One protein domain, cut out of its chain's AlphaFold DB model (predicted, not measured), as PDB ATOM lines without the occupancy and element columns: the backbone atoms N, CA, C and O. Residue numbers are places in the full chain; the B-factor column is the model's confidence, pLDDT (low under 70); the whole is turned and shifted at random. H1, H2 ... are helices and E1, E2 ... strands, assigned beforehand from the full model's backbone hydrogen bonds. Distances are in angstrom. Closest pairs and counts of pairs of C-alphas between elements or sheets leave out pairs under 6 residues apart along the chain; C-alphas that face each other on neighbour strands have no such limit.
ATOM      1  N   GLY A  13     -21.588  26.161  34.968       84.31
ATOM      2  CA  GLY A  13     -20.483  25.222  34.989       84.31
ATOM      3  C   GLY A  13     -19.150  25.890  34.696       84.31
ATOM      4  O   GLY A  13     -19.086  27.051  34.290       84.31
ATOM      5  N   PHE A  14     -18.082  25.128  34.893       87.25
ATOM      6  CA  PHE A  14     -16.729  25.527  34.525       87.25
ATOM      7  C   PHE A  14     -16.073  24.462  33.656       87.25
ATOM      8  O   PHE A  14     -16.355  23.267  33.810       87.25
ATOM      9  N   SER A  15     -15.183  24.888  32.765       87.19
ATOM     10  CA  SER A  15     -14.286  23.972  32.071       87.19
ATOM     11  C   SER A  15     -12.990  23.741  32.852       87.19
ATOM     12  O   SER A  15     -12.544  24.580  33.641       87.19
ATOM     13  N   THR A  16     -12.377  22.583  32.639       84.44
ATOM     14  CA  THR A  16     -11.058  22.236  33.169       84.44
ATOM     15  C   THR A  16     -10.312  21.356  32.174       84.44
ATOM     16  O   THR A  16     -10.928  20.542  31.488       84.44
ATOM     17  N   PHE A  17      -8.994  21.508  32.091       82.25
ATOM     18  CA  PHE A  17      -8.161  20.633  31.278       82.25
ATOM     19  C   PHE A  17      -7.779  19.376  32.060       82.25
ATOM     20  O   PHE A  17      -7.238  19.449  33.164       82.25
ATOM     21  N   VAL A  18      -8.032  18.208  31.470       81.06
ATOM     22  CA  VAL A  18      -7.579  16.911  31.984       81.06
ATOM     23  C   VAL A  18      -6.919  16.157  30.839       81.06
ATOM     24  O   VAL A  18      -7.558  15.843  29.838       81.06
ATOM     25  N   ASN A  19      -5.626  15.855  30.983       82.62
ATOM     26  CA  ASN A  19      -4.825  15.159  29.967       82.62
ATOM     27  C   ASN A  19      -4.917  15.807  28.570       82.62
ATOM     28  O   ASN A  19      -5.113  15.106  27.581       82.62
ATOM     29  N   GLY A  20      -4.842  17.141  28.505       77.19
ATOM     30  CA  GLY A  20      -4.923  17.904  27.253       77.19
ATOM     31  C   GLY A  20      -6.330  18.039  26.664       77.19
ATOM     32  O   GLY A  20      -6.490  18.722  25.667       77.19
ATOM     33  N   ASN A  21      -7.356  17.442  27.278       80.81
ATOM     34  CA  ASN A  21      -8.736  17.560  26.814       80.81
ATOM     35  C   ASN A  21      -9.534  18.495  27.718       80.81
ATOM     36  O   ASN A  21      -9.366  18.492  28.941       80.81
ATOM     37  N   LEU A  22     -10.439  19.259  27.112       84.19
ATOM     38  CA  LEU A  22     -11.333  20.150  27.832       84.19
ATOM     39  C   LEU A  22     -12.559  19.391  28.353       84.19
ATOM     40  O   LEU A  22     -13.333  18.822  27.582       84.19
ATOM     41  N   PHE A  23     -12.752  19.421  29.668       86.94
ATOM     42  CA  PHE A  23     -13.896  18.823  30.347       86.94
ATOM     43  C   PHE A  23     -14.809  19.888  30.927       86.94
ATOM     44  O   PHE A  23     -14.333  20.827  31.564       86.94
ATOM     45  N   PHE A  24     -16.119  19.708  30.777       87.19
ATOM     46  CA  PHE A  24     -17.119  20.616  31.332       87.19
ATOM     47  C   PHE A  24     -17.773  20.011  32.566       87.19
ATOM     48  O   PHE A  24     -18.299  18.900  32.531       87.19
ATOM     49  N   LYS A  25     -17.774  20.771  33.663       86.25
ATOM     50  CA  LYS A  25     -18.500  20.421  34.880       86.25
ATOM     51  C   LYS A  25     -19.603  21.429  35.130       86.25
ATOM     52  O   LYS A  25     -19.363  22.552  35.563       86.25
ATOM     53  N   ILE A  26     -20.818  20.991  34.861       83.75
ATOM     54  CA  ILE A  26     -22.032  21.792  34.782       83.75
ATOM     55  C   ILE A  26     -22.937  21.374  35.937       83.75
ATOM     56  O   ILE A  26     -23.083  20.187  36.234       83.75
ATOM     57  N   ASN A  27     -23.481  22.352  36.661       78.12
ATOM     58  CA  ASN A  27     -24.259  22.136  37.885       78.12
ATOM     59  C   ASN A  27     -25.616  21.426  37.615       78.12
ATOM     60  O   ASN A  27     -26.674  22.044  37.571       78.12
ATOM     61  N   GLY A  28     -25.590  20.114  37.401       71.62
ATOM     62  CA  GLY A  28     -26.738  19.299  36.999       71.62
ATOM     63  C   GLY A  28     -26.560  17.827  37.373       71.62
ATOM     64  O   GLY A  28     -25.710  17.487  38.197       71.62
ATOM     65  N   SER A  29     -27.368  16.938  36.784       77.50
ATOM     66  CA  SER A  29     -27.214  15.495  37.005       77.50
ATOM     67  C   SER A  29     -25.960  14.948  36.309       77.50
ATOM     68  O   SER A  29     -25.359  15.603  35.450       77.50
ATOM     69  N   PHE A  30     -25.555  13.733  36.680       80.31
ATOM     70  CA  PHE A  30     -24.445  13.046  36.024       80.31
ATOM     71  C   PHE A  30     -24.740  12.800  34.537       80.31
ATOM     72  O   PHE A  30     -23.893  13.068  33.691       80.31
ATOM     73  N   GLU A  31     -25.964  12.378  34.211       81.75
ATOM     74  CA  GLU A  31     -26.412  12.126  32.837       81.75
ATOM     75  C   GLU A  31     -26.344  13.394  31.985       81.75
ATOM     76  O   GLU A  31     -25.937  13.348  30.830       81.75
ATOM     77  N   HIS A  32     -26.700  14.542  32.567       81.44
ATOM     78  CA  HIS A  32     -26.616  15.826  31.883       81.44
ATOM     79  C   HIS A  32     -25.165  16.179  31.514       81.44
ATOM     80  O   HIS A  32     -24.896  16.568  30.381       81.44
ATOM     81  N   ASN A  33     -24.221  15.983  32.440       81.94
ATOM     82  CA  ASN A  33     -22.796  16.206  32.175       81.94
ATOM     83  C   ASN A  33     -22.237  15.219  31.133       81.94
ATOM     84  O   ASN A  33     -21.482  15.633  30.260       81.94
ATOM     85  N   ASP A  34     -22.633  13.941  31.178       85.88
ATOM     86  CA  ASP A  34     -22.213  12.924  30.198       85.88
ATOM     87  C   ASP A  34     -22.706  13.252  28.777       85.88
ATOM     88  O   ASP A  34     -21.932  13.178  27.824       85.88
ATOM     89  N   VAL A  35     -23.963  13.686  28.623       84.62
ATOM     90  CA  VAL A  35     -24.517  14.104  27.321       84.62
ATOM     91  C   VAL A  35     -23.730  15.276  26.733       84.62
ATOM     92  O   VAL A  35     -23.383  15.253  25.551       84.62
ATOM     93  N   ILE A  36     -23.414  16.275  27.554       84.81
ATOM     94  CA  ILE A  36     -22.691  17.473  27.117       84.81
ATOM     95  C   ILE A  36     -21.246  17.157  26.765       84.81
ATOM     96  O   ILE A  36     -20.767  17.598  25.721       84.81
ATOM     97  N   GLN A  37     -20.565  16.366  27.595       88.25
ATOM     98  CA  GLN A  37     -19.189  15.982  27.312       88.25
ATOM     99  C   GLN A  37     -19.114  15.177  26.009       88.25
ATOM    100  O   GLN A  37     -18.279  15.470  25.163       88.25
ATOM    101  N   ARG A  38     -20.048  14.245  25.766       87.31
ATOM    102  CA  ARG A  38     -20.112  13.503  24.493       87.31
ATOM    103  C   ARG A  38     -20.389  14.394  23.290       87.31
ATOM    104  O   ARG A  38     -19.858  14.127  22.212       87.31
ATOM    105  N   TYR A  39     -21.250  15.401  23.443       84.62
ATOM    106  CA  TYR A  39     -21.478  16.387  22.390       84.62
ATOM    107  C   TYR A  39     -20.179  17.127  22.067       84.62
ATOM    108  O   TYR A  39     -19.759  17.129  20.910       84.62
ATOM    109  N   TRP A  40     -19.511  17.665  23.091       87.00
ATOM    110  CA  TRP A  40     -18.239  18.365  22.948       87.00
ATOM    111  C   TRP A  40     -17.175  17.487  22.284       87.00
ATOM    112  O   TRP A  40     -16.659  17.849  21.228       87.00
ATOM    113  N   ASP A  41     -16.921  16.297  22.827       86.50
ATOM    114  CA  ASP A  41     -15.896  15.369  22.339       86.50
ATOM    115  C   ASP A  41     -16.106  14.992  20.865       86.50
ATOM    116  O   ASP A  41     -15.153  14.861  20.099       86.50
ATOM    117  N   LYS A  42     -17.365  14.837  20.436       85.38
ATOM    118  CA  LYS A  42     -17.694  14.424  19.065       85.38
ATOM    119  C   LYS A  42     -17.744  15.591  18.079       85.38
ATOM    120  O   LYS A  42     -17.474  15.386  16.896       85.38
ATOM    121  N   LYS A  43     -18.188  16.773  18.515       80.81
ATOM    122  CA  LYS A  43     -18.537  17.888  17.615       80.81
ATOM    123  C   LYS A  43     -17.580  19.063  17.690       80.81
ATOM    124  O   LYS A  43     -17.398  19.711  16.670       80.81
ATOM    125  N   CYS A  44     -16.967  19.313  18.841       79.31
ATOM    126  CA  CYS A  44     -16.232  20.550  19.101       79.31
ATOM    127  C   CYS A  44     -14.796  20.314  19.582       79.31
ATOM    128  O   CYS A  44     -13.980  21.223  19.509       79.31
ATOM    129  N   ALA A  45     -14.429  19.104  20.012       76.81
ATOM    130  CA  ALA A  45     -13.094  18.837  20.546       76.81
ATOM    131  C   ALA A  45     -11.954  18.992  19.531       76.81
ATOM    132  O   ALA A  45     -10.810  19.018  19.938       76.81
ATOM    133  N   HIS A  46     -12.207  19.145  18.236       75.75
ATOM    134  CA  HIS A  46     -11.153  19.515  17.281       75.75
ATOM    135  C   HIS A  46     -10.921  21.035  17.206       75.75
ATOM    136  O   HIS A  46      -9.914  21.469  16.670       75.75
ATOM    137  N   LEU A  47     -11.847  21.841  17.731       69.00
ATOM    138  CA  LEU A  47     -11.828  23.300  17.620       69.00
ATOM    139  C   LEU A  47     -10.982  23.977  18.708       69.00
ATOM    140  O   LEU A  47     -10.560  25.115  18.548       69.00
ATOM    141  N   HIS A  48     -10.719  23.285  19.821       65.31
ATOM    142  CA  HIS A  48      -9.981  23.867  20.947       65.31
ATOM    143  C   HIS A  48      -8.475  24.034  20.691       65.31
ATOM    144  O   HIS A  48      -7.839  24.802  21.407       65.31
ATOM    145  N   GLU A  49      -7.911  23.345  19.693       60.59
ATOM    146  CA  GLU A  49      -6.489  23.454  19.336       60.59
ATOM    147  C   GLU A  49      -6.147  24.827  18.726       60.59
ATOM    148  O   GLU A  49      -5.017  25.291  18.857       60.59
ATOM    149  N   ASP A  50      -7.139  25.508  18.141       53.84
ATOM    150  CA  ASP A  50      -6.995  26.814  17.485       53.84
ATOM    151  C   ASP A  50      -7.444  27.994  18.379       53.84
ATOM    152  O   ASP A  50      -7.500  29.145  17.937       53.84
ATOM    153  N   CYS A  51      -7.786  27.742  19.648       56.78
ATOM    154  CA  CYS A  51      -8.339  28.759  20.540       56.78
ATOM    155  C   CYS A  51      -7.295  29.605  21.280       56.78
ATOM    156  O   CYS A  51      -6.240  29.143  21.700       56.78
ATOM    157  N   ILE A  52      -7.682  30.854  21.568       52.69
ATOM    158  CA  ILE A  52      -6.934  31.812  22.410       52.69
ATOM    159  C   ILE A  52      -6.982  31.425  23.904       52.69
ATOM    160  O   ILE A  52      -6.224  31.946  24.727       52.69
ATOM    161  N   VAL A  53      -7.877  30.507  24.278       58.00
ATOM    162  CA  VAL A  53      -8.026  30.000  25.645       58.00
ATOM    163  C   VAL A  53      -6.799  29.145  25.958       58.00
ATOM    164  O   VAL A  53      -6.762  27.958  25.652       58.00
ATOM    165  N   SER A  54      -5.772  29.772  26.534       58.06
ATOM    166  CA  SER A  54      -4.581  29.070  27.011       58.06
ATOM    167  C   SER A  54      -4.969  27.979  28.016       58.06
ATOM    168  O   SER A  54      -6.015  28.072  28.660       58.06
ATOM    169  N   GLU A  55      -4.110  26.972  28.221       64.12
ATOM    170  CA  GLU A  55      -4.301  25.954  29.277       64.12
ATOM    171  C   GLU A  55      -4.566  26.578  30.667       64.12
ATOM    172  O   GLU A  55      -5.197  25.971  31.532       64.12
ATOM    173  N   ASP A  56      -4.143  27.833  30.858       72.06
ATOM    174  CA  ASP A  56      -4.352  28.640  32.058       72.06
ATOM    175  C   ASP A  56      -5.717  29.351  32.119       72.06
ATOM    176  O   ASP A  56      -5.929  30.199  32.991       72.06
ATOM    177  N   ALA A  57      -6.667  29.063  31.235       80.00
ATOM    178  CA  ALA A  57      -7.983  29.693  31.233       80.00
ATOM    179  C   ALA A  57      -9.114  28.682  31.480       80.00
ATOM    180  O   ALA A  57      -9.081  27.533  31.047       80.00
ATOM    181  N   SER A  58     -10.132  29.121  32.218       85.56
ATOM    182  CA  SER A  58     -11.329  28.336  32.523       85.56
ATOM    183  C   SER A  58     -12.544  29.016  31.911       85.56
ATOM    184  O   SER A  58     -12.784  30.201  32.136       85.56
ATOM    185  N   LEU A  59     -13.328  28.271  31.145       87.88
ATOM    186  CA  LEU A  59     -14.563  28.761  30.553       87.88
ATOM    187  C   LEU A  59     -15.672  28.684  31.583       87.88
ATOM    188  O   LEU A  59     -15.844  27.654  32.234       87.88
ATOM    189  N   ILE A  60     -16.440  29.754  31.695       88.38
ATOM    190  CA  ILE A  60     -17.665  29.788  32.478       88.38
ATOM    191  C   ILE A  60     -18.815  29.618  31.501       88.38
ATOM    192  O   ILE A  60     -19.020  30.455  30.623       88.38
ATOM    193  N   VAL A  61     -19.547  28.521  31.645       88.00
ATOM    194  CA  VAL A  61     -20.577  28.117  30.686       88.00
ATOM    195  C   VAL A  61     -21.902  27.858  31.378       88.00
ATOM    196  O   VAL A  61     -21.945  27.554  32.570       88.00
ATOM    197  N   ASP A  62     -22.982  27.908  30.612       87.38
ATOM    198  CA  ASP A  62     -24.216  27.216  30.948       87.38
ATOM    199  C   ASP A  62     -24.716  26.372  29.774       87.38
ATOM    200  O   ASP A  62     -24.009  26.149  28.787       87.38
ATOM    201  N   THR A  63     -25.920  25.830  29.926       84.81
ATOM    202  CA  THR A  63     -26.557  24.994  28.913       84.81
ATOM    203  C   THR A  63     -27.894  25.572  28.526       84.81
ATOM    204  O   THR A  63     -28.726  25.858  29.398       84.81
ATOM    205  N   VAL A  64     -28.140  25.641  27.226       82.56
ATOM    206  CA  VAL A  64     -29.424  26.059  26.668       82.56
ATOM    207  C   VAL A  64     -30.074  24.904  25.909       82.56
ATOM    208  O   VAL A  64     -29.361  24.087  25.325       82.56
ATOM    209  N   PRO A  65     -31.415  24.778  25.930       80.25
ATOM    210  CA  PRO A  65     -32.106  23.809  25.089       80.25
ATOM    211  C   PRO A  65     -31.794  24.057  23.610       80.25
ATOM    212  O   PRO A  65     -31.864  25.199  23.157       80.25
ATOM    213  N   ALA A  66     -31.511  22.992  22.867       78.88
ATOM    214  CA  ALA A  66     -31.167  23.065  21.453       78.88
ATOM    215  C   ALA A  66     -31.869  21.965  20.651       78.88
ATOM    216  O   ALA A  66     -32.152  20.879  21.160       78.88
ATOM    217  N   ASN A  67     -32.135  22.236  19.375       79.81
ATOM    218  CA  ASN A  67     -32.750  21.270  18.466       79.81
ATOM    219  C   ASN A  67     -31.680  20.405  17.778       79.81
ATOM    220  O   ASN A  67     -31.507  20.457  16.561       79.81
ATOM    221  N   ASN A  68     -30.931  19.643  18.573       77.44
ATOM    222  CA  ASN A  68     -29.889  18.730  18.104       77.44
ATOM    223  C   ASN A  68     -30.072  17.325  18.716       77.44
ATOM    224  O   ASN A  68     -30.937  17.118  19.567       77.44
ATOM    225  N   GLU A  69     -29.261  16.349  18.288       80.25
ATOM    226  CA  GLU A  69     -29.355  14.949  18.755       80.25
ATOM    227  C   GLU A  69     -29.111  14.778  20.274       80.25
ATOM    228  O   GLU A  69     -29.404  13.720  20.829       80.25
ATOM    229  N   TYR A  70     -28.622  15.823  20.952       77.06
ATOM    230  CA  TYR A  70     -28.295  15.861  22.380       77.06
ATOM    231  C   TYR A  70     -29.268  16.718  23.212       77.06
ATOM    232  O   TYR A  70     -29.222  16.671  24.439       77.06
ATOM    233  N   GLY A  71     -30.159  17.487  22.574       76.50
ATOM    234  CA  GLY A  71     -31.175  18.331  23.218       76.50
ATOM    235  C   GLY A  71     -30.656  19.603  23.903       76.50
ATOM    236  O   GLY A  71     -31.462  20.400  24.393       76.50
ATOM    237  N   TYR A  72     -29.338  19.812  23.939       81.19
ATOM    238  CA  TYR A  72     -28.686  20.932  24.619       81.19
ATOM    239  C   TYR A  72     -27.464  21.429  23.842       81.19
ATOM    240  O   TYR A  72     -26.828  20.667  23.114       81.19
ATOM    241  N   GLU A  73     -27.121  22.697  24.051       83.62
ATOM    242  CA  GLU A  73     -25.867  23.317  23.618       83.62
ATOM    243  C   GLU A  73     -25.172  23.994  24.795       83.62
ATOM    244  O   GLU A  73     -25.820  24.476  25.730       83.62
ATOM    245  N   LEU A  74     -23.842  24.019  24.730       87.31
ATOM    246  CA  LEU A  74     -23.011  24.794  25.636       87.31
ATOM    247  C   LEU A  74     -23.029  26.257  25.211       87.31
ATOM    248  O   LEU A  74     -22.812  26.575  24.040       87.31
ATOM    249  N   ARG A  75     -23.233  27.140  26.180       87.75
ATOM    250  CA  ARG A  75     -23.225  28.580  25.969       87.75
ATOM    251  C   ARG A  75     -22.170  29.231  26.849       87.75
ATOM    252  O   ARG A  75     -22.150  29.015  28.060       87.75
ATOM    253  N   LEU A  76     -21.278  30.002  26.236       88.06
ATOM    254  CA  LEU A  76     -20.175  30.668  26.916       88.06
ATOM    255  C   LEU A  76     -20.648  31.984  27.529       88.06
ATOM    256  O   LEU A  76     -21.184  32.845  26.835       88.06
ATOM    257  N   LEU A  77     -20.439  32.134  28.833       86.69
ATOM    258  CA  LEU A  77     -20.839  33.317  29.596       86.69
ATOM    259  C   LEU A  77     -19.652  34.240  29.880       86.69
ATOM    260  O   LEU A  77     -19.803  35.456  29.896       86.69
ATOM    261  N   ALA A  78     -18.487  33.655  30.161       86.69
ATOM    262  CA  ALA A  78     -17.263  34.382  30.474       86.69
ATOM    263  C   ALA A  78     -16.041  33.464  30.361       86.69
ATOM    264  O   ALA A  78     -16.154  32.237  30.392       86.69
ATOM    265  N   VAL A  79     -14.857  34.068  30.330       85.62
ATOM    266  CA  VAL A  79     -13.571  33.371  30.431       85.62
ATOM    267  C   VAL A  79     -12.840  33.856  31.679       85.62
ATOM    268  O   VAL A  79     -12.659  35.054  31.889       85.62
ATOM    269  N   TRP A  80     -12.410  32.932  32.533       85.94
ATOM    270  CA  TRP A  80     -11.556  33.211  33.682       85.94
ATOM    271  C   TRP A  80     -10.096  32.941  33.320       85.94
ATOM    272  O   TRP A  80      -9.717  31.802  33.061       85.94
ATOM    273  N   ASN A  81      -9.262  33.978  33.331       83.00
ATOM    274  CA  ASN A  81      -7.822  33.835  33.140       83.00
ATOM    275  C   ASN A  81      -7.152  33.565  34.497       83.00
ATOM    276  O   ASN A  81      -7.103  34.458  35.351       83.00
ATOM    277  N   ASN A  82      -6.618  32.355  34.704       81.31
ATOM    278  CA  ASN A  82      -6.006  31.966  35.978       81.31
ATOM    279  C   ASN A  82      -4.695  32.716  36.248       81.31
ATOM    280  O   ASN A  82      -4.445  33.096  37.392       81.31
ATOM    281  N   ALA A  83      -3.894  32.992  35.213       81.69
ATOM    282  CA  ALA A  83      -2.618  33.698  35.348       81.69
ATOM    283  C   ALA A  83      -2.807  35.156  35.807       81.69
ATOM    284  O   ALA A  83      -2.135  35.634  36.720       81.69
ATOM    285  N   GLN A  84      -3.762  35.862  35.198       81.69
ATOM    286  CA  GLN A  84      -4.064  37.263  35.498       81.69
ATOM    287  C   GLN A  84      -5.070  37.429  36.643       81.69
ATOM    288  O   GLN A  84      -5.222  38.538  37.156       81.69
ATOM    289  N   ARG A  85      -5.754  36.347  37.041       83.00
ATOM    290  CA  ARG A  85      -6.841  36.331  38.034       83.00
ATOM    291  C   ARG A  85      -7.956  37.328  37.697       83.00
ATOM    292  O   ARG A  85      -8.392  38.096  38.556       83.00
ATOM    293  N   LYS A  86      -8.386  37.337  36.433       81.88
ATOM    294  CA  LYS A  86      -9.393  38.267  35.899       81.88
ATOM    295  C   LYS A  86     -10.427  37.546  35.039       81.88
ATOM    296  O   LYS A  86     -10.103  36.576  34.355       81.88
ATOM    297  N   PHE A  87     -11.652  38.069  35.055       79.88
ATOM    298  CA  PHE A  87     -12.717  37.675  34.135       79.88
ATOM    299  C   PHE A  87     -12.651  38.495  32.847       79.88
ATOM    300  O   PHE A  87     -12.421  39.703  32.905       79.88
ATOM    301  N   ARG A  88     -12.927  37.838  31.721       77.06
ATOM    302  CA  ARG A  88     -13.336  38.451  30.455       77.06
ATOM    303  C   ARG A  88     -14.799  38.110  30.212       77.06
ATOM    304  O   ARG A  88     -15.182  36.944  30.309       77.06
ATOM    305  N   TYR A  89     -15.602  39.137  29.985       75.19
ATOM    306  CA  TYR A  89     -17.055  39.049  29.829       75.19
ATOM    307  C   TYR A  89     -17.579  40.092  28.828       75.19
ATOM    308  O   TYR A  89     -18.778  40.357  28.783       75.19
ATOM    309  N   GLU A  90     -16.679  40.722  28.072       72.38
ATOM    310  CA  GLU A  90     -17.029  41.624  26.975       72.38
ATOM    311  C   GLU A  90     -17.463  40.785  25.767       72.38
ATOM    312  O   GLU A  90     -16.999  39.659  25.621       72.38
ATOM    313  N   TYR A  91     -18.392  41.298  24.951       69.69
ATOM    314  CA  TYR A  91     -18.996  40.550  23.837       69.69
ATOM    315  C   TYR A  91     -18.014  40.256  22.691       69.69
ATOM    316  O   TYR A  91     -18.212  39.270  21.981       69.69
ATOM    317  N   ASP A  92     -16.996  41.105  22.517       71.31
ATOM    318  CA  ASP A  92     -16.003  40.993  21.439       71.31
ATOM    319  C   ASP A  92     -14.906  39.956  21.740       71.31
ATOM    320  O   ASP A  92     -14.586  39.134  20.882       71.31
ATOM    321  N   ASP A  93     -14.394  39.935  22.981       69.50
ATOM    322  CA  ASP A  93     -13.902  38.702  23.636       69.50
ATOM    323  C   ASP A  93     -15.109  37.750  23.797       69.50
ATOM    324  O   ASP A  93     -16.135  38.073  23.282       69.50
ATOM    325  N   VAL A  94     -15.161  36.618  24.489       79.00
ATOM    326  CA  VAL A  94     -16.402  35.787  24.647       79.00
ATOM    327  C   VAL A  94     -17.199  35.418  23.374       79.00
ATOM    328  O   VAL A  94     -17.281  34.234  23.097       79.00
ATOM    329  N   GLY A  95     -17.865  36.325  22.647       79.12
ATOM    330  CA  GLY A  95     -18.493  36.072  21.358       79.12
ATOM    331  C   GLY A  95     -17.510  35.483  20.350       79.12
ATOM    332  O   GLY A  95     -17.803  34.440  19.767       79.12
ATOM    333  N   MET A  96     -16.314  36.071  20.228       76.25
ATOM    334  CA  MET A  96     -15.255  35.519  19.381       76.25
ATOM    335  C   MET A  96     -14.819  34.134  19.874       76.25
ATOM    336  O   MET A  96     -14.798  33.179  19.100       76.25
ATOM    337  N   GLU A  97     -14.506  33.984  21.162       79.88
ATOM    338  CA  GLU A  97     -14.120  32.693  21.742       79.88
ATOM    339  C   GLU A  97     -15.210  31.628  21.587       79.88
ATOM    340  O   GLU A  97     -14.908  30.475  21.289       79.88
ATOM    341  N   ALA A  98     -16.474  31.996  21.768       83.88
ATOM    342  CA  ALA A  98     -17.595  31.090  21.605       83.88
ATOM    343  C   ALA A  98     -17.684  30.600  20.158       83.88
ATOM    344  O   ALA A  98     -17.806  29.397  19.944       83.88
ATOM    345  N   GLU A  99     -17.540  31.494  19.178       81.50
ATOM    346  CA  GLU A  99     -17.518  31.130  17.762       81.50
ATOM    347  C   GLU A  99     -16.373  30.158  17.445       81.50
ATOM    348  O   GLU A  99     -16.622  29.089  16.883       81.50
ATOM    349  N   TYR A 100     -15.146  30.460  17.893       77.62
ATOM    350  CA  TYR A 100     -13.996  29.565  17.714       77.62
ATOM    351  C   TYR A 100     -14.235  28.181  18.317       77.62
ATOM    352  O   TYR A 100     -13.829  27.181  17.739       77.62
ATOM    353  N   MET A 101     -14.904  28.111  19.466       78.50
ATOM    354  CA  MET A 101     -15.144  26.862  20.188       78.50
ATOM    355  C   MET A 101     -16.420  26.130  19.753       78.50
ATOM    356  O   MET A 101     -16.727  25.064  20.294       78.50
ATOM    357  N   GLY A 102     -17.189  26.683  18.810       79.75
ATOM    358  CA  GLY A 102     -18.505  26.153  18.445       79.75
ATOM    359  C   GLY A 102     -19.505  26.184  19.611       79.75
ATOM    360  O   GLY A 102     -20.331  25.280  19.749       79.75
ATOM    361  N   LEU A 103     -19.390  27.185  20.482       86.38
ATOM    362  CA  LEU A 103     -20.270  27.452  21.615       86.38
ATOM    363  C   LEU A 103     -21.282  28.544  21.257       86.38
ATOM    364  O   LEU A 103     -21.023  29.430  20.447       86.38
ATOM    365  N   VAL A 104     -22.434  28.521  21.920       86.19
ATOM    366  CA  VAL A 104     -23.411  29.612  21.827       86.19
ATOM    367  C   VAL A 104     -22.895  30.818  22.616       86.19
ATOM    368  O   VAL A 104     -22.352  30.666  23.711       86.19
ATOM    369  N   VAL A 105     -23.094  32.032  22.103       84.25
ATOM    370  CA  VAL A 105     -22.748  33.265  22.826       84.25
ATOM    371  C   VAL A 105     -23.777  33.527  23.928       84.25
ATOM    372  O   VAL A 105     -24.985  33.535  23.691       84.25
ATOM    373  N   GLY A 106     -23.306  33.707  25.161       75.44
ATOM    374  CA  GLY A 106     -24.142  33.934  26.342       75.44
ATOM    375  C   GLY A 106     -24.443  35.384  26.682       75.44
ATOM    376  O   GLY A 106     -25.191  35.636  27.626       75.44
TER     377      GLY A 106
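AT A GLANCE: This is residues 13 to 106 of the 158 residues of an uncharacterized protein of Bacillus cereus (UniProt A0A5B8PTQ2). A strongly twisted sheet of five strands, with long E3 and E4 at its middle, has two separate helices packed on it, H1 beside E2 and H2 over E4. The hairpin of E1 and E2 makes one side of the sheet, and short E5 the opposite edge. The 94 printed residues hold two named helices and five named strands, in the order E1 E2 H1 E3 E4 E5 H2. The antiparallel sheet runs E2, E1, E3, E4, E5; the class is mixed. The whole is compact, with a radius of gyration of the C-alphas of 12.4 A and spans of 36 by 29 by 24 A.

HOW THE PARTS SIT: E1, residues 13 to 18, and E2, residues 21 to 25, form a hairpin, with N 16 and O 23 2.8 A apart, within hydrogen-bond range. H1, residues 30 to 43, is on the sheet at a height of 6.2 A; its closest C-alphas with E2, Gln 37 and Phe 24, are 6.5 A apart. E3, residues 57 to 65, pairs with E1 at N 13 and O 61, 2.8 A. E2, H1 and E3 form a split strand-helix-strand unit, with E1 between its strands and a left-handed crossover. E3, E4, residues 72 to 81, and E5, residues 86 to 88, form a meander, each strand the antiparallel neighbour of the one before, with N 60 and O 78 at 2.8 A and N 79 and O 88 at 2.9 A. E4 bends by 54 degrees at residue 77. H2, residues 92 to 101, lies over E4; the closest C-alphas, Ala 98 and Leu 76, are 5.9 A apart. H1 and H2 are apart. Each O i to N i+4 pair is within range in H1, 4 of 6 in H2.

IN THESE COORDINATES: E1 begins at C-alpha 13, (-20.483, 25.222, 34.989). H1 measures 19.9 A, E3 25.6 A and E4 26.0 A. H2 ends at C-alpha 101, (-15.144, 26.862, 20.188).

THE WHOLE: The printed part has no cut. The link from H1 to E3 is long, and its residues 47 to 55 have pLDDT under 70, as do residues 91 and 93.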